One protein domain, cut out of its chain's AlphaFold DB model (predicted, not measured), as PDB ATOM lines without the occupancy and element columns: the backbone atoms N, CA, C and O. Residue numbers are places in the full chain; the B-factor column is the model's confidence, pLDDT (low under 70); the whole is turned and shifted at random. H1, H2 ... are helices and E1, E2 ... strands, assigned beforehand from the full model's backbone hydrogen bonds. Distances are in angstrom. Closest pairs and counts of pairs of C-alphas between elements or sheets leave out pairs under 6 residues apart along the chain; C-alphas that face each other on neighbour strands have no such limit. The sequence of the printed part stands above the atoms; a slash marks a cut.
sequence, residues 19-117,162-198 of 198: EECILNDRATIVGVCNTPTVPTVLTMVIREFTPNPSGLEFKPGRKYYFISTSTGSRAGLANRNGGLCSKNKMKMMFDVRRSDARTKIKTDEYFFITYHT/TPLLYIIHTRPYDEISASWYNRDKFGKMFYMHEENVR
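This is residues 19 to 117 and 162 to 198 of the 198 residues of the protein "Ephrin" of Trichinella nativa (UniProt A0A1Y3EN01). Little regular structure: long loops run about a strongly twisted wall of four short strands, with H1 packed beside them and H2 and H3 away in the closing stretch, where residues 177 to 185 stick out. The 136 printed residues hold E1 E2 H1 E3 E4 H2 H3, of mixed class; the mixed sheet runs E1 E4 E2 E3. The whole is compact, radius of gyration of the C-alphas 15.9 A, spanning 50 by 32 by 26 A.

E1, residues 28 to 33, is parallel to E4, residues 164 to 169 (N 30 to O 166, 2.9 A). E2, residues 62 to 67, is parallel to E4 (N 165 to O 65, 2.9 A) and antiparallel to E3, residues 91 to 96 (N 64 to O 94, 2.9 A). H1, residues 83 to 88, is on the sheet, height 6.8 A, over none of its strands; the closest C-alphas of H1 and E3, Cys 85 and Lys 91, are 5.6 A apart. H2, residues 173 to 177, and H3, residues 183 to 189, are not on it. Every O i to N i+4 pair is within hydrogen-bond range in H1 and H2; in H3, 1 of 3, with 1 of 4 O i to N i+3 pairs.

E1 begins at C-alpha 28 (12.844, 18.551, 15.971); E2 is 16.8 A long. H3 ends at C-alpha 189 (6.318, -4.344, 21.786).

Residues 118 to 161 are not printed; C-alphas 117 and 162 are 32.1 A apart. The links E1 to E2 and E2 to H1 are long. Confidence is low (pLDDT under 70) in residues 36, 39 to 40, 101 to 117 and 172 to 198.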
ATOM      1  N   GLU A  19      -1.707  14.378  13.454       94.62
ATOM      2  CA  GLU A  19      -2.901  13.677  12.977       94.62
ATOM      3  C   GLU A  19      -2.651  13.025  11.609       94.62
ATOM      4  O   GLU A  19      -2.984  11.853  11.422       94.62
ATOM      5  N   GLU A  20      -1.992  13.749  10.701       96.50
ATOM      6  CA  GLU A  20      -1.692  13.322   9.329       96.50
ATOM      7  C   GLU A  20      -0.412  12.477   9.206       96.50
ATOM      8  O   GLU A  20      -0.156  11.907   8.148       96.50
ATOM      9  N   CYS A  21       0.380  12.349  10.278       96.81
ATOM     10  CA  CYS A  21       1.676  11.664  10.283       96.81
ATOM     11  C   CYS A  21       2.678  12.235   9.258       96.81
ATOM     12  O   CYS A  21       3.351  11.485   8.548       96.81
ATOM     13  N   ILE A  22       2.804  13.561   9.181       97.12
ATOM     14  CA  ILE A  22       3.723  14.249   8.258       97.12
ATOM     15  C   ILE A  22       4.680  15.133   9.054       97.12
ATOM     16  O   ILE A  22       4.242  16.012   9.799       97.12
ATOM     17  N   LEU A  23       5.988  14.948   8.860       94.88
ATOM     18  CA  LEU A  23       6.992  15.852   9.418       94.88
ATOM     19  C   LEU A  23       6.941  17.198   8.695       94.88
ATOM     20  O   LEU A  23       7.227  17.276   7.501       94.88
ATOM     21  N   ASN A  24       6.630  18.263   9.433       89.56
ATOM     22  CA  ASN A  24       6.813  19.628   8.946       89.56
ATOM     23  C   ASN A  24       8.291  20.054   9.042       89.56
ATOM     24  O   ASN A  24       9.118  19.357   9.631       89.56
ATOM     25  N   ASP A  25       8.641  21.194   8.446       88.44
ATOM     26  CA  ASP A  25      10.032  21.677   8.386       88.44
ATOM     27  C   ASP A  25      10.557  22.240   9.711       88.44
ATOM     28  O   ASP A  25      11.747  22.501   9.844       88.44
ATOM     29  N   ARG A  26       9.683  22.395  10.711       88.00
ATOM     30  CA  ARG A  26      10.036  22.810  12.075       88.00
ATOM     31  C   ARG A  26      10.087  21.626  13.043       88.00
ATOM     32  O   ARG A  26      10.093  21.836  14.253       88.00
ATOM     33  N   ALA A  27      10.049  20.393  12.533       91.88
ATOM     34  CA  ALA A  27      10.097  19.206  13.366       91.88
ATOM     35  C   ALA A  27      11.507  19.003  13.940       91.88
ATOM     36  O   ALA A  27      12.498  19.033  13.209       91.88
ATOM     37  N   THR A  28      11.590  18.748  15.240       92.12
ATOM     38  CA  THR A  28      12.844  18.551  15.971       92.12
ATOM     39  C   THR A  28      13.065  17.068  16.227       92.12
ATOM     40  O   THR A  28      12.180  16.369  16.726       92.12
ATOM     41  N   ILE A  29      14.256  16.580  15.888       91.75
ATOM     42  CA  ILE A  29      14.648  15.208  16.194       91.75
ATOM     43  C   ILE A  29      14.977  15.091  17.681       91.75
ATOM     44  O   ILE A  29      15.734  15.900  18.207       91.75
ATOM     45  N   VAL A  30      14.406  14.095  18.353       89.19
ATOM     46  CA  VAL A  30      14.632  13.868  19.794       89.19
ATOM     47  C   VAL A  30      15.312  12.534  20.091       89.19
ATOM     48  O   VAL A  30      15.720  12.289  21.219       89.19
ATOM     49  N   GLY A  31      15.472  11.675  19.081       86.56
ATOM     50  CA  GLY A  31      16.210  10.426  19.225       86.56
ATOM     51  C   GLY A  31      16.345   9.641  17.925       86.56
ATOM     52  O   GLY A  31      15.531   9.767  17.004       86.56
ATOM     53  N   VAL A  32      17.388   8.811  17.867       88.38
ATOM     54  CA  VAL A  32      17.692   7.924  16.738       88.38
ATOM     55  C   VAL A  32      17.940   6.513  17.258       88.38
ATOM     56  O   VAL A  32      18.969   6.237  17.860       88.38
ATOM     57  N   CYS A  33      17.011   5.610  16.966       83.31
ATOM     58  CA  CYS A  33      17.111   4.180  17.239       83.31
ATOM     59  C   CYS A  33      17.409   3.466  15.912       83.31
ATOM     60  O   CYS A  33      16.497   2.960  15.259       83.31
ATOM     61  N   ASN A  34      18.661   3.520  15.437       83.81
ATOM     62  CA  ASN A  34      19.058   2.967  14.130       83.81
ATOM     63  C   ASN A  34      19.827   1.634  14.211       83.81
ATOM     64  O   ASN A  34      20.094   1.026  13.167       83.81
ATOM     65  N   THR A  35      20.145   1.181  15.426       81.12
ATOM     66  CA  THR A  35      20.882  -0.054  15.712       81.12
ATOM     67  C   THR A  35      19.920  -1.054  16.346       81.12
ATOM     68  O   THR A  35      19.790  -1.097  17.562       81.12
ATOM     69  N   PRO A  36      19.194  -1.843  15.539       69.38
ATOM     70  CA  PRO A  36      18.019  -2.561  16.022       69.38
ATOM     71  C   PRO A  36      18.332  -3.768  16.919       69.38
ATOM     72  O   PRO A  36      17.422  -4.344  17.499       69.38
ATOM     73  N   THR A  37      19.599  -4.176  17.007       72.94
ATOM     74  CA  THR A  37      20.063  -5.271  17.873       72.94
ATOM     75  C   THR A  37      20.457  -4.800  19.269       72.94
ATOM     76  O   THR A  37      20.742  -5.635  20.119       72.94
ATOM     77  N   VAL A  38      20.527  -3.484  19.503       71.38
ATOM     78  CA  VAL A  38      20.948  -2.903  20.781       71.38
ATOM     79  C   VAL A  38      19.788  -2.084  21.345       71.38
ATOM     80  O   VAL A  38      19.350  -1.135  20.683       71.38
ATOM     81  N   PRO A  39      19.278  -2.413  22.547       66.69
ATOM     82  CA  PRO A  39      18.245  -1.605  23.174       66.69
ATOM     83  C   PRO A  39      18.790  -0.193  23.399       66.69
ATOM     84  O   PRO A  39      19.852   0.003  23.984       66.69
ATOM     85  N   THR A  40      18.070   0.799  22.884       68.00
ATOM     86  CA  THR A  40      18.399   2.217  23.056       68.00
ATOM     87  C   THR A  40      17.285   2.850  23.871       68.00
ATOM     88  O   THR A  40      16.125   2.793  23.464       68.00
ATOM     89  N   VAL A  41      17.630   3.441  25.013       70.50
ATOM     90  CA  VAL A  41      16.678   4.141  25.885       70.50
ATOM     91  C   VAL A  41      16.781   5.639  25.625       70.50
ATOM     92  O   VAL A  41      17.870   6.211  25.656       70.50
ATOM     93  N   LEU A  42      15.642   6.278  25.361       72.12
ATOM     94  CA  LEU A  42      15.540   7.732  25.259       72.12
ATOM     95  C   LEU A  42      14.896   8.275  26.534       72.12
ATOM     96  O   LEU A  42      13.715   8.036  26.779       72.12
ATOM     97  N   THR A  43      15.667   9.030  27.315       72.44
ATOM     98  CA  THR A  43      15.189   9.688  28.536       72.44
ATOM     99  C   THR A  43      14.886  11.152  28.251       72.44
ATOM    100  O   THR A  43      15.746  11.891  27.772       72.44
ATOM    101  N   MET A  44      13.666  11.588  28.565       75.25
ATOM    102  CA  MET A  44      13.240  12.981  28.430       75.25
ATOM    103  C   MET A  44      12.827  13.533  29.786       75.25
ATOM    104  O   MET A  44      12.123  12.875  30.545       75.25
ATOM    105  N   VAL A  45      13.246  14.763  30.073       76.94
ATOM    106  CA  VAL A  45      12.895  15.461  31.313       76.94
ATOM    107  C   VAL A  45      11.899  16.563  30.985       76.94
ATOM    108  O   VAL A  45      12.204  17.465  30.203       76.94
ATOM    109  N   ILE A  46      10.711  16.497  31.585       81.94
ATOM    110  CA  ILE A  46       9.672  17.516  31.421       81.94
ATOM    111  C   ILE A  46       9.964  18.656  32.394       81.94
ATOM    112  O   ILE A  46       9.747  18.535  33.596       81.94
ATOM    113  N   ARG A  47      10.479  19.770  31.874       82.06
ATOM    114  CA  ARG A  47      10.775  20.977  32.654       82.06
ATOM    115  C   ARG A  47      10.585  22.229  31.816       82.06
ATOM    116  O   ARG A  47      10.786  22.195  30.606       82.06
ATOM    117  N   GLU A  48      10.224  23.324  32.471       86.19
ATOM    118  CA  GLU A  48       9.998  24.605  31.796       86.19
ATOM    119  C   GLU A  48      11.307  25.256  31.333       86.19
ATOM    120  O   GLU A  48      11.333  25.840  30.257       86.19
ATOM    121  N   PHE A  49      12.392  25.076  32.093       86.38
ATOM    122  CA  PHE A  49      13.709  25.636  31.788       86.38
ATOM    123  C   PHE A  49      14.785  24.557  31.827       86.38
ATOM    124  O   PHE A  49      14.837  23.747  32.758       86.38
ATOM    125  N   THR A  50      15.662  24.547  30.823       81.62
ATOM    126  CA  THR A  50      16.764  23.585  30.721       81.62
ATOM    127  C   THR A  50      18.132  24.274  30.790       81.62
ATOM    128  O   THR A  50      18.423  25.121  29.956       81.62
ATOM    129  N   PRO A  51      19.046  23.870  31.697       82.69
ATOM    130  CA  PRO A  51      20.447  24.296  31.626       82.69
ATOM    131  C   PRO A  51      21.200  23.730  30.411       82.69
ATOM    132  O   PRO A  51      22.283  24.205  30.092       82.69
ATOM    133  N   ASN A  52      20.666  22.704  29.737       79.81
ATOM    134  CA  ASN A  52      21.244  22.175  28.501       79.81
ATOM    135  C   ASN A  52      20.740  23.007  27.303       79.81
ATOM    136  O   ASN A  52      19.540  22.927  27.038       79.81
ATOM    137  N   PRO A  53      21.607  23.703  26.536       77.44
ATOM    138  CA  PRO A  53      21.205  24.513  25.376       77.44
ATOM    139  C   PRO A  53      20.525  23.728  24.245       77.44
ATOM    140  O   PRO A  53      19.823  24.309  23.426       77.44
ATOM    141  N   SER A  54      20.751  22.412  24.173       74.56
ATOM    142  CA  SER A  54      20.072  21.497  23.238       74.56
ATOM    143  C   SER A  54      18.937  20.707  23.899       74.56
ATOM    144  O   SER A  54      18.388  19.783  23.301       74.56
ATOM    145  N   GLY A  55      18.622  21.014  25.159       78.06
ATOM    146  CA  GLY A  55      17.561  20.365  25.912       78.06
ATOM    147  C   GLY A  55      16.176  20.793  25.437       78.06
ATOM    148  O   GLY A  55      15.991  21.856  24.851       78.06
ATOM    149  N   LEU A  56      15.188  19.949  25.716       84.81
ATOM    150  CA  LEU A  56      13.790  20.256  25.443       84.81
ATOM    151  C   LEU A  56      13.185  21.056  26.601       84.81
ATOM    152  O   LEU A  56      13.470  20.781  27.767       84.81
ATOM    153  N   GLU A  57      12.316  22.008  26.257       88.00
ATOM    154  CA  GLU A  57      11.561  22.827  27.207       88.00
ATOM    155  C   GLU A  57      10.056  22.620  27.035       88.00
ATOM    156  O   GLU A  57       9.487  22.722  25.939       88.00
ATOM    157  N   PHE A  58       9.401  22.348  28.157       87.12
ATOM    158  CA  PHE A  58       7.994  22.007  28.248       87.12
ATOM    159  C   PHE A  58       7.272  23.042  29.104       87.12
ATOM    160  O   PHE A  58       7.270  22.984  30.332       87.12
ATOM    161  N   LYS A  59       6.649  24.009  28.434       87.94
ATOM    162  CA  LYS A  59       5.861  25.060  29.072       87.94
ATOM    163  C   LYS A  59       4.480  24.503  29.475       87.94
ATOM    164  O   LYS A  59       3.827  23.853  28.650       87.94
ATOM    165  N   PRO A  60       3.987  24.776  30.694       86.88
ATOM    166  CA  PRO A  60       2.648  24.372  31.112       86.88
ATOM    167  C   PRO A  60       1.518  24.946  30.243       86.88
ATOM    168  O   PRO A  60       1.636  26.020  29.655       86.88
ATOM    169  N   GLY A  61       0.386  24.240  30.201       85.38
ATOM    170  CA  GLY A  61      -0.801  24.608  29.423       85.38
ATOM    171  C   GLY A  61      -0.697  24.277  27.933       85.38
ATOM    172  O   GLY A  61      -1.438  24.842  27.127       85.38
ATOM    173  N   ARG A  62       0.234  23.398  27.544       86.75
ATOM    174  CA  ARG A  62       0.558  23.118  26.140       86.75
ATOM    175  C   ARG A  62       0.587  21.637  25.840       86.75
ATOM    176  O   ARG A  62       0.992  20.823  26.662       86.75
ATOM    177  N   LYS A  63       0.245  21.329  24.589       87.44
ATOM    178  CA  LYS A  63       0.339  19.983  24.032       87.44
ATOM    179  C   LYS A  63       1.579  19.838  23.163       87.44
ATOM    180  O   LYS A  63       1.783  20.626  22.233       87.44
ATOM    181  N   TYR A  64       2.364  18.813  23.455       89.06
ATOM    182  CA  TYR A  64       3.549  18.416  22.704       89.06
ATOM    183  C   TYR A  64       3.268  17.096  22.000       89.06
ATOM    184  O   TYR A  64       2.603  16.232  22.562       89.06
ATOM    185  N   TYR A  65       3.739  16.950  20.764       91.06
ATOM    186  CA  TYR A  65       3.408  15.809  19.917       91.06
ATOM    187  C   TYR A  65       4.679  15.135  19.418       91.06
ATOM    188  O   TYR A  65       5.584  15.811  18.931       91.06
ATOM    189  N   PHE A  66       4.695  13.810  19.492       91.88
ATOM    190  CA  PHE A  66       5.788  12.944  19.074       91.88
ATOM    191  C   PHE A  66       5.291  12.006  17.987       91.88
ATOM    192  O   PHE A  66       4.217  11.420  18.132       91.88
ATOM    193  N   ILE A  67       6.057  11.834  16.912       93.00
ATOM    194  CA  ILE A  67       5.768  10.836  15.872       93.00
ATOM    195  C   ILE A  67       7.035  10.106  15.424       93.00
ATOM    196  O   ILE A  67       8.141  10.632  15.522       93.00
ATOM    197  N   SER A  68       6.882   8.908  14.865       93.19
ATOM    198  CA  SER A  68       7.948   8.233  14.120       93.19
ATOM    199  C   SER A  68       7.506   7.986  12.685       93.19
ATOM    200  O   SER A  68       6.661   7.136  12.424       93.19
ATOM    201  N   THR A  69       8.040   8.743  11.726       96.19
ATOM    202  CA  THR A  69       7.694   8.570  10.304       96.19
ATOM    203  C   THR A  69       8.649   7.653   9.561       96.19
ATOM    204  O   THR A  69       8.377   7.325   8.410       96.19
ATOM    205  N   SER A  70       9.743   7.190  10.174       94.06
ATOM    206  CA  SER A  70      10.590   6.165   9.562       94.06
ATOM    207  C   SER A  70       9.768   4.914   9.247       94.06
ATOM    208  O   SER A  70       8.720   4.656   9.835       94.06
ATOM    209  N   THR A  71      10.207   4.128   8.269       90.25
ATOM    210  CA  THR A  71       9.471   2.915   7.857       90.25
ATOM    211  C   THR A  71       9.814   1.678   8.688       90.25
ATOM    212  O   THR A  71       9.188   0.639   8.501       90.25
ATOM    213  N   GLY A  72      10.824   1.764   9.558       85.19
ATOM    214  CA  GLY A  72      11.419   0.618  10.247       85.19
ATOM    215  C   GLY A  72      12.542  -0.066   9.458       85.19
ATOM    216  O   GLY A  72      13.266  -0.873  10.020       85.19
ATOM    217  N   SER A  73      12.754   0.267   8.182       84.38
ATOM    218  CA  SER A  73      13.877  -0.256   7.388       84.38
ATOM    219  C   SER A  73      15.058   0.717   7.349       84.38
ATOM    220  O   SER A  73      14.876   1.927   7.503       84.38
ATOM    221  N   ARG A  74      16.266   0.210   7.059       84.38
ATOM    222  CA  ARG A  74      17.467   1.047   6.867       84.38
ATOM    223  C   ARG A  74      17.283   2.071   5.739       84.38
ATOM    224  O   ARG A  74      17.712   3.210   5.880       84.38
ATOM    225  N   ALA A  75      16.617   1.683   4.651       88.75
ATOM    226  CA  ALA A  75      16.376   2.558   3.503       88.75
ATOM    227  C   ALA A  75      15.347   3.662   3.801       88.75
ATOM    228  O   ALA A  75      15.463   4.771   3.292       88.75
ATOM    229  N   GLY A  76      14.350   3.389   4.645       90.19
ATOM    230  CA  GLY A  76      13.307   4.360   4.976       90.19
ATOM    231  C   GLY A  76      13.530   5.086   6.299       90.19
ATOM    232  O   GLY A  76      12.547   5.402   6.971       90.19
ATOM    233  N   LEU A  77      14.790   5.322   6.678       91.06
ATOM    234  CA  LEU A  77      15.164   6.115   7.852       91.06
ATOM    235  C   LEU A  77      14.795   7.593   7.702       91.06
ATOM    236  O   LEU A  77      14.234   8.182   8.619       91.06
ATOM    237  N   ALA A  78      15.053   8.164   6.524       93.25
ATOM    238  CA  ALA A  78      14.774   9.565   6.208       93.25
ATOM    239  C   ALA A  78      13.315   9.818   5.769       93.25
ATOM    240  O   ALA A  78      12.994  10.885   5.248       93.25
ATOM    241  N   ASN A  79      12.419   8.836   5.929       95.88
ATOM    242  CA  ASN A  79      11.034   8.971   5.490       95.88
ATOM    243  C   ASN A  79      10.297  10.036   6.320       95.88
ATOM    244  O   ASN A  79      10.242   9.944   7.546       95.88
ATOM    245  N   ARG A  80       9.697  11.026   5.648       96.38
ATOM    246  CA  ARG A  80       9.014  12.169   6.287       96.38
ATOM    247  C   ARG A  80       7.487  12.057   6.342       96.38
ATOM    248  O   ARG A  80       6.846  12.923   6.931       96.38
ATOM    249  N   ASN A  81       6.895  11.024   5.736       97.81
ATOM    250  CA  ASN A  81       5.440  10.879   5.622       97.81
ATOM    251  C   ASN A  81       4.972   9.456   5.968       97.81
ATOM    252  O   ASN A  81       5.421   8.469   5.382       97.81
ATOM    253  N   GLY A  82       4.041   9.352   6.910       95.75
ATOM    254  CA  GLY A  82       3.384   8.120   7.306       95.75
ATOM    255  C   GLY A  82       4.302   7.196   8.094       95.75
ATOM    256  O   GLY A  82       4.500   7.387   9.291       95.75
ATOM    257  N   GLY A  83       4.824   6.157   7.437       92.75
ATOM    258  CA  GLY A  83       5.708   5.170   8.062       92.75
ATOM    259  C   GLY A  83       5.094   4.504   9.297       92.75
ATOM    260  O   GLY A  83       3.923   4.111   9.291       92.75
ATOM    261  N   LEU A  84       5.899   4.361  10.346       88.94
ATOM    262  CA  LEU A  84       5.505   3.752  11.615       88.94
ATOM    263  C   LEU A  84       4.382   4.528  12.333       88.94
ATOM    264  O   LEU A  84       3.537   3.908  12.979       88.94
ATOM    265  N   CYS A  85       4.288   5.846  12.154       93.19
ATOM    266  CA  CYS A  85       3.222   6.679  12.710       93.19
ATOM    267  C   CYS A  85       1.852   6.231  12.185       93.19
ATOM    268  O   CYS A  85       0.944   5.943  12.967       93.19
ATOM    269  N   SER A  86       1.702   6.079  10.866       91.25
ATOM    270  CA  SER A  86       0.422   5.665  10.276       91.25
ATOM    271  C   SER A  86       0.147   4.175  10.461       91.25
ATOM    272  O   SER A  86      -0.975   3.803  10.819       91.25
ATOM    273  N   LYS A  87       1.164   3.330  10.218       85.19
ATOM    274  CA  LYS A  87       1.032   1.864  10.180       85.19
ATOM    275  C   LYS A  87       0.931   1.234  11.568       85.19
ATOM    276  O   LYS A  87       0.157   0.302  11.752       85.19
ATOM    277  N   ASN A  88       1.698   1.745  12.529       82.31
ATOM    278  CA  ASN A  88       1.853   1.157  13.859       82.31
ATOM    279  C   ASN A  88       1.429   2.092  14.991       82.31
ATOM    280  O   ASN A  88       1.608   1.738  16.146       82.31
ATOM    281  N   LYS A  89       0.862   3.266  14.675       83.25
ATOM    282  CA  LYS A  89       0.466   4.268  15.674       83.25
ATOM    283  C   LYS A  89       1.627   4.662  16.589       83.25
ATOM    284  O   LYS A  89       1.407   4.992  17.745       83.25
ATOM    285  N   MET A  90       2.852   4.683  16.051       86.62
ATOM    286  CA  MET A  90       4.022   5.212  16.756       86.62
ATOM    287  C   MET A  90       3.948   6.738  16.788       86.62
ATOM    288  O   MET A  90       4.625   7.440  16.031       86.62
ATOM    289  N   LYS A  91       3.047   7.229  17.637       88.50
ATOM    290  CA  LYS A  91       2.793   8.632  17.911       88.50
ATOM    291  C   LYS A  91       2.249   8.809  19.332       88.50
ATOM    292  O   LYS A  91       1.604   7.905  19.841       88.50
ATOM    293  N   MET A  92       2.554   9.936  19.963       87.62
ATOM    294  CA  MET A  92       2.206  10.237  21.354       87.62
ATOM    295  C   MET A  92       1.984  11.739  21.537       87.62
ATOM    296  O   MET A  92       2.545  12.551  20.797       87.62
ATOM    297  N   MET A  93       1.163  12.111  22.519       86.62
ATOM    298  CA  MET A  93       0.902  13.498  22.891       86.62
ATOM    299  C   MET A  93       1.033  13.670  24.405       86.62
ATOM    300  O   MET A  93       0.429  12.909  25.153       86.62
ATOM    301  N   PHE A  94       1.776  14.688  24.837       83.69
ATOM    302  CA  PHE A  94       1.837  15.116  26.235       83.69
ATOM    303  C   PHE A  94       1.034  16.398  26.423       83.69
ATOM    304  O   PHE A  94       1.269  17.375  25.709       83.69
ATOM    305  N   ASP A  95       0.117  16.407  27.391       83.56
ATOM    306  CA  ASP A  95      -0.589  17.607  27.850       83.56
ATOM    307  C   ASP A  95       0.098  18.105  29.122       83.56
ATOM    308  O   ASP A  95      -0.160  17.614  30.217       83.56
ATOM    309  N   VAL A  96       1.037  19.040  28.965       83.31
ATOM    310  CA  VAL A  96       1.882  19.505  30.067       83.31
ATOM    311  C   VAL A  96       1.087  20.480  30.917       83.31
ATOM    312  O   VAL A  96       0.641  21.526  30.435       83.31
ATOM    313  N   ARG A  97       0.936  20.169  32.200       82.31
ATOM    314  CA  ARG A  97       0.187  20.984  33.158       82.31
ATOM    315  C   ARG A  97       1.099  21.502  34.256       82.31
ATOM    316  O   ARG A  97       2.174  20.968  34.502       82.31
ATOM    317  N   ARG A  98       0.679  22.592  34.906       80.69
ATOM    318  CA  ARG A  98       1.326  22.992  36.157       80.69
ATOM    319  C   ARG A  98       0.977  21.941  37.191       80.69
ATOM    320  O   ARG A  98      -0.204  21.624  37.329       80.69
ATOM    321  N   SER A  99       1.989  21.461  37.906       72.62
ATOM    322  CA  SER A  99       1.741  20.663  39.098       72.62
ATOM    323  C   SER A  99       0.873  21.482  40.050       72.62
ATOM    324  O   SER A  99       1.161  22.638  40.369       72.62
ATOM    325  N   ASP A 100      -0.254  20.918  40.445       71.12
ATOM    326  CA  ASP A 100      -1.003  21.396  41.581       71.12
ATOM    327  C   ASP A 100      -0.314  20.869  42.839       71.12
ATOM    328  O   ASP A 100      -0.104  19.672  42.981       71.12
ATOM    329  N   ALA A 101       0.018  21.754  43.785       59.59
ATOM    330  CA  ALA A 101       0.758  21.416  45.013       59.59
ATOM    331  C   ALA A 101       0.098  20.324  45.893       59.59
ATOM    332  O   ALA A 101       0.662  19.899  46.897       59.59
ATOM    333  N   ARG A 102      -1.118  19.889  45.543       61.00
ATOM    334  CA  ARG A 102      -1.868  18.806  46.193       61.00
ATOM    335  C   ARG A 102      -1.719  17.453  45.493       61.00
ATOM    336  O   ARG A 102      -2.032  16.434  46.105       61.00
ATOM    337  N   THR A 103      -1.240  17.426  44.255       63.03
ATOM    338  CA  THR A 103      -0.982  16.196  43.511       63.03
ATOM    339  C   THR A 103       0.424  15.728  43.842       63.03
ATOM    340  O   THR A 103       1.410  16.364  43.478       63.03
ATOM    341  N   LYS A 104       0.526  14.605  44.561       54.22
ATOM    342  CA  LYS A 104       1.802  13.905  44.713       54.22
ATOM    343  C   LYS A 104       2.201  13.368  43.341       54.22
ATOM    344  O   LYS A 104       1.679  12.344  42.911       54.22
ATOM    345  N   ILE A 105       3.089  14.078  42.656       60.84
ATOM    346  CA  ILE A 105       3.767  13.554  41.473       60.84
ATOM    347  C   ILE A 105       4.727  12.485  41.981       60.84
ATOM    348  O   ILE A 105       5.562  12.766  42.842       60.84
ATOM    349  N   LYS A 106       4.591  11.253  41.491       54.16
ATOM    350  CA  LYS A 106       5.615  10.239  41.716       54.16
ATOM    351  C   LYS A 106       6.835  10.658  40.907       54.16
ATOM    352  O   LYS A 106       6.813  10.619  39.682       54.16
ATOM    353  N   THR A 107       7.874  11.104  41.595       49.88
ATOM    354  CA  THR A 107       9.138  11.558  40.999       49.88
ATOM    355  C   THR A 107       9.886  10.458  40.245       49.88
ATOM    356  O   THR A 107      10.791  10.772  39.479       49.88
ATOM    357  N   ASP A 108       9.454   9.203  40.394       46.06
ATOM    358  CA  ASP A 108      10.119   8.019  39.845       46.06
ATOM    359  C   ASP A 108       9.428   7.487  38.570       46.06
ATOM    360  O   ASP A 108       9.872   6.507  37.977       46.06
ATOM    361  N   GLU A 109       8.348   8.130  38.104       47.34
ATOM    362  CA  GLU A 109       7.693   7.797  36.829       47.34
ATOM    363  C   GLU A 109       8.433   8.472  35.659       47.34
ATOM    364  O   GLU A 109       7.941   9.389  34.999       47.34
ATOM    365  N   TYR A 110       9.658   8.018  35.387       45.97
ATOM    366  CA  TYR A 110      10.303   8.279  34.104       45.97
ATOM    367  C   TYR A 110       9.532   7.536  33.010       45.97
ATOM    368  O   TYR A 110       9.353   6.320  33.076       45.97
ATOM    369  N   PHE A 111       9.098   8.249  31.971       44.75
ATOM    370  CA  PHE A 111       8.555   7.583  30.794       44.75
ATOM    371  C   PHE A 111       9.711   7.115  29.909       44.75
ATOM    372  O   PHE A 111      10.326   7.906  29.189       44.75
ATOM    373  N   PHE A 112      10.023   5.826  29.977       41.75
ATOM    374  CA  PHE A 112      11.019   5.220  29.106       41.75
ATOM    375  C   PHE A 112      10.374   4.858  27.769       41.75
ATOM    376  O   PHE A 112       9.430   4.071  27.703       41.75
ATOM    377  N   ILE A 113      10.918   5.386  26.673       45.62
ATOM    378  CA  ILE A 113      10.687   4.775  25.361       45.62
ATOM    379  C   ILE A 113      11.666   3.606  25.266       45.62
ATOM    380  O   ILE A 113      12.774   3.754  24.751       45.62
ATOM    381  N   THR A 114      11.282   2.465  25.836       38.19
ATOM    382  CA  THR A 114      12.086   1.241  25.808       38.19
ATOM    383  C   THR A 114      11.714   0.421  24.582       38.19
ATOM    384  O   THR A 114      10.552   0.063  24.387       38.19
ATOM    385  N   TYR A 115      12.701   0.093  23.751       39.94
ATOM    386  CA  TYR A 115      12.531  -0.921  22.718       39.94
ATOM    387  C   TYR A 115      12.909  -2.284  23.291       39.94
ATOM    388  O   TYR A 115      14.086  -2.530  23.558       39.94
ATOM    389  N   HIS A 116      11.932  -3.170  23.474       38.62
ATOM    390  CA  HIS A 116      12.223  -4.574  23.748       38.62
ATOM    391  C   HIS A 116      12.370  -5.316  22.421       38.62
ATOM    392  O   HIS A 116      11.413  -5.436  21.658       38.62
ATOM    393  N   THR A 117      13.569  -5.833  22.157       35.59
ATOM    394  CA  THR A 117      13.749  -6.899  21.175       35.59
ATOM    395  C   THR A 117      13.098  -8.175  21.730       35.59
ATOM    396  O   THR A 117      13.280  -8.488  22.911       35.59
ATOM    397  N   THR A 162       4.091  25.003  19.491       83.50
ATOM    398  CA  THR A 162       4.933  23.925  20.033       83.50
ATOM    399  C   THR A 162       5.606  23.172  18.884       83.50
ATOM    400  O   THR A 162       4.934  22.893  17.887       83.50
ATOM    401  N   PRO A 163       6.909  22.851  18.955       88.56
ATOM    402  CA  PRO A 163       7.556  22.084  17.898       88.56
ATOM    403  C   PRO A 163       6.967  20.670  17.822       88.56
ATOM    404  O   PRO A 163       6.533  20.102  18.827       88.56
ATOM    405  N   LEU A 164       6.949  20.100  16.615       92.19
ATOM    406  CA  LEU A 164       6.691  18.671  16.437       92.19
ATOM    407  C   LEU A 164       7.974  17.926  16.777       92.19
ATOM    408  O   LEU A 164       9.021  18.249  16.229       92.19
ATOM    409  N   LEU A 165       7.897  16.923  17.635       92.88
ATOM    410  CA  LEU A 165       9.047  16.124  18.026       92.88
ATOM    411  C   LEU A 165       8.998  14.791  17.276       92.88
ATOM    412  O   LEU A 165       7.917  14.254  17.015       92.88
ATOM    413  N   TYR A 166      10.145  14.256  16.863       93.25
ATOM    414  CA  TYR A 166      10.157  12.977  16.155       93.25
ATOM    415  C   TYR A 166      11.350  12.091  16.478       93.25
ATOM    416  O   TYR A 166      12.450  12.558  16.778       93.25
ATOM    417  N   ILE A 167      11.098  10.786  16.393       91.12
ATOM    418  CA  ILE A 167      12.069   9.731  16.679       91.12
ATOM    419  C   ILE A 167      12.263   8.897  15.422       91.12
ATOM    420  O   ILE A 167      11.303   8.415  14.808       91.12
ATOM    421  N   ILE A 168      13.522   8.708  15.044       90.94
ATOM    422  CA  ILE A 168      13.896   7.807  13.960       90.94
ATOM    423  C   ILE A 168      14.015   6.394  14.519       90.94
ATOM    424  O   ILE A 168      14.694   6.182  15.518       90.94
ATOM    425  N   HIS A 169      13.392   5.428  13.848       86.06
ATOM    426  CA  HIS A 169      13.330   4.050  14.317       86.06
ATOM    427  C   HIS A 169      13.573   3.032  13.191       86.06
ATOM    428  O   HIS A 169      12.901   3.074  12.150       86.06
ATOM    429  N   THR A 170      14.494   2.088  13.421       84.44
ATOM    430  CA  THR A 170      14.689   0.855  12.632       84.44
ATOM    431  C   THR A 170      14.207  -0.367  13.403       84.44
ATOM    432  O   THR A 170      14.245  -0.389  14.625       84.44
ATOM    433  N   ARG A 171      13.734  -1.382  12.684       72.38
ATOM    434  CA  ARG A 171      13.418  -2.707  13.217       72.38
ATOM    435  C   ARG A 171      14.559  -3.675  12.918       72.38
ATOM    436  O   ARG A 171      15.275  -3.467  11.928       72.38
ATOM    437  N   PRO A 172      14.741  -4.721  13.733       67.06
ATOM    438  CA  PRO A 172      15.678  -5.788  13.425       67.06
ATOM    439  C   PRO A 172      15.211  -6.569  12.189       67.06
ATOM    440  O   PRO A 172      14.050  -6.516  11.773       67.06
ATOM    441  N   TYR A 173      16.171  -7.181  11.493       59.16
ATOM    442  CA  TYR A 173      15.953  -7.743  10.157       59.16
ATOM    443  C   TYR A 173      14.960  -8.916  10.162       59.16
ATOM    444  O   TYR A 173      14.132  -9.037   9.256       59.16
ATOM    445  N   ASP A 174      15.011  -9.736  11.204       60.09
ATOM    446  CA  ASP A 174      14.080 -10.828  11.478       60.09
ATOM    447  C   ASP A 174      12.630 -10.327  11.566       60.09
ATOM    448  O   ASP A 174      11.764 -10.873  10.886       60.09
ATOM    449  N   GLU A 175      12.363  -9.221  12.260       58.62
ATOM    450  CA  GLU A 175      11.029  -8.608  12.330       58.62
ATOM    451  C   GLU A 175      10.567  -7.982  11.008       58.62
ATOM    452  O   GLU A 175       9.377  -8.010  10.681       58.62
ATOM    453  N   ILE A 176      11.490  -7.424  10.218       57.31
ATOM    454  CA  ILE A 176      11.178  -6.932   8.865       57.31
ATOM    455  C   ILE A 176      10.734  -8.106   7.974       57.31
ATOM    456  O   ILE A 176       9.812  -7.952   7.168       57.31
ATOM    457  N   SER A 177      11.345  -9.283   8.146       51.69
ATOM    458  CA  SER A 177      11.044 -10.502   7.383       51.69
ATOM    459  C   SER A 177       9.825 -11.290   7.900       51.69
ATOM    460  O   SER A 177       9.126 -11.935   7.118       51.69
ATOM    461  N   ALA A 178       9.514 -11.189   9.197       53.62
ATOM    462  CA  ALA A 178       8.468 -11.949   9.886       53.62
ATOM    463  C   ALA A 178       7.088 -11.265   9.896       53.62
ATOM    464  O   ALA A 178       6.211 -11.668  10.656       53.62
ATOM    465  N   SER A 179       6.844 -10.258   9.043       50.06
ATOM    466  CA  SER A 179       5.583  -9.479   9.002       50.06
ATOM    467  C   SER A 179       4.283 -10.289   8.788       50.06
ATOM    468  O   SER A 179       3.189  -9.739   8.909       50.06
ATOM    469  N   TRP A 180       4.393 -11.589   8.503       45.22
ATOM    470  CA  TRP A 180       3.300 -12.560   8.389       45.22
ATOM    471  C   TRP A 180       2.983 -13.300   9.706       45.22
ATOM    472  O   TRP A 180       1.976 -14.003   9.774       45.22
ATOM    473  N   TYR A 181       3.785 -13.127  10.765       40.88
ATOM    474  CA  TYR A 181       3.596 -13.773  12.067       40.88
ATOM    475  C   TYR A 181       2.936 -12.821  13.082       40.88
ATOM    476  O   TYR A 181       3.533 -11.883  13.595       40.88
ATOM    477  N   ASN A 182       1.655 -13.081  13.338       44.84
ATOM    478  CA  ASN A 182       0.794 -12.596  14.422       44.84
ATOM    479  C   ASN A 182       0.987 -11.146  14.938       44.84
ATOM    480  O   ASN A 182       1.649 -10.871  15.943       44.84
ATOM    481  N   ARG A 183       0.273 -10.222  14.285       46.88
ATOM    482  CA  ARG A 183       0.197  -8.780  14.574       46.88
ATOM    483  C   ARG A 183      -0.170  -8.436  16.031       46.88
ATOM    484  O   ARG A 183       0.274  -7.401  16.522       46.88
ATOM    485  N   ASP A 184      -0.905  -9.302  16.730       44.94
ATOM    486  CA  ASP A 184      -1.386  -9.058  18.101       44.94
ATOM    487  C   ASP A 184      -0.311  -9.257  19.184       44.94
ATOM    488  O   ASP A 184      -0.385  -8.649  20.254       44.94
ATOM    489  N   LYS A 185       0.719 -10.074  18.911       39.41
ATOM    490  CA  LYS A 185       1.827 -10.326  19.851       39.41
ATOM    491  C   LYS A 185       2.917  -9.257  19.736       39.41
ATOM    492  O   LYS A 185       3.433  -8.802  20.749       39.41
ATOM    493  N   PHE A 186       3.211  -8.815  18.511       40.94
ATOM    494  CA  PHE A 186       4.214  -7.778  18.245       40.94
ATOM    495  C   PHE A 186       3.669  -6.360  18.391       40.94
ATOM    496  O   PHE A 186       4.434  -5.470  18.737       40.94
ATOM    497  N   GLY A 187       2.360  -6.133  18.216       36.72
ATOM    498  CA  GLY A 187       1.737  -4.833  18.494       36.72
ATOM    499  C   GLY A 187       2.095  -4.305  19.886       36.72
ATOM    500  O   GLY A 187       2.430  -3.135  20.006       36.72
ATOM    501  N   LYS A 188       2.162  -5.203  20.885       36.22
ATOM    502  CA  LYS A 188       2.533  -4.926  22.285       36.22
ATOM    503  C   LYS A 188       3.977  -4.501  22.544       36.22
ATOM    504  O   LYS A 188       4.210  -3.898  23.580       36.22
ATOM    505  N   MET A 189       4.913  -4.760  21.632       34.84
ATOM    506  CA  MET A 189       6.318  -4.344  21.786       34.84
ATOM    507  C   MET A 189       6.609  -2.951  21.207       34.84
ATOM    508  O   MET A 189       7.656  -2.380  21.485       34.84
ATOM    509  N   PHE A 190       5.683  -2.380  20.428       44.53
ATOM    510  CA  PHE A 190       5.832  -1.066  19.796       44.53
ATOM    511  C   PHE A 190       4.795  -0.086  20.333       44.53
ATOM    512  O   PHE A 190       3.921   0.366  19.590       44.53
ATOM    513  N   TYR A 191       4.890   0.268  21.607       40.91
ATOM    514  CA  TYR A 191       4.051   1.326  22.148       40.91
ATOM    515  C   TYR A 191       4.917   2.405  22.784       40.91
ATOM    516  O   TYR A 191       5.491   2.228  23.850       40.91
ATOM    517  N   MET A 192       4.929   3.581  22.151       43.88
ATOM    518  CA  MET A 192       4.862   4.798  22.950       43.88
ATOM    519  C   MET A 192       3.489   4.734  23.617       43.88
ATOM    520  O   MET A 192       2.481   5.004  22.966       43.88
ATOM    521  N   HIS A 193       3.433   4.215  24.840       39.62
ATOM    522  CA  HIS A 193       2.195   4.098  25.596       39.62
ATOM    523  C   HIS A 193       1.497   5.463  25.644       39.62
ATOM    524  O   HIS A 193       2.051   6.407  26.191       39.62
ATOM    525  N   GLU A 194       0.285   5.585  25.091       35.72
ATOM    526  CA  GLU A 194      -0.623   6.691  25.430       35.72
ATOM    527  C   GLU A 194      -1.064   6.520  26.893       35.72
ATOM    528  O   GLU A 194      -2.219   6.234  27.199       35.72
ATOM    529  N   GLU A 195      -0.131   6.648  27.825       39.22
ATOM    530  CA  GLU A 195      -0.476   6.965  29.194       39.22
ATOM    531  C   GLU A 195      -0.774   8.459  29.207       39.22
ATOM    532  O   GLU A 195       0.015   9.279  28.738       39.22
ATOM    533  N   ASN A 196      -1.971   8.822  29.672       32.75
ATOM    534  CA  ASN A 196      -2.283  10.207  30.001       32.75
ATOM    535  C   ASN A 196      -1.360  10.617  31.158       32.75
ATOM    536  O   ASN A 196      -1.771  10.565  32.316       32.75
ATOM    537  N   VAL A 197      -0.125  11.001  30.842       41.19
ATOM    538  CA  VAL A 197       0.770  11.677  31.774       41.19
ATOM    539  C   VAL A 197       0.124  13.037  32.030       41.19
ATOM    540  O   VAL A 197       0.041  13.871  31.124       41.19
ATOM    541  N   ARG A 198      -0.476  13.184  33.212       37.25
ATOM    542  CA  ARG A 198      -1.133  14.406  33.684       37.25
ATOM    543  C   ARG A 198      -0.214  15.186  34.599       37.25
ATOM    544  O   ARG A 198       0.483  14.527  35.396       37.25
TER     545      ARG A 198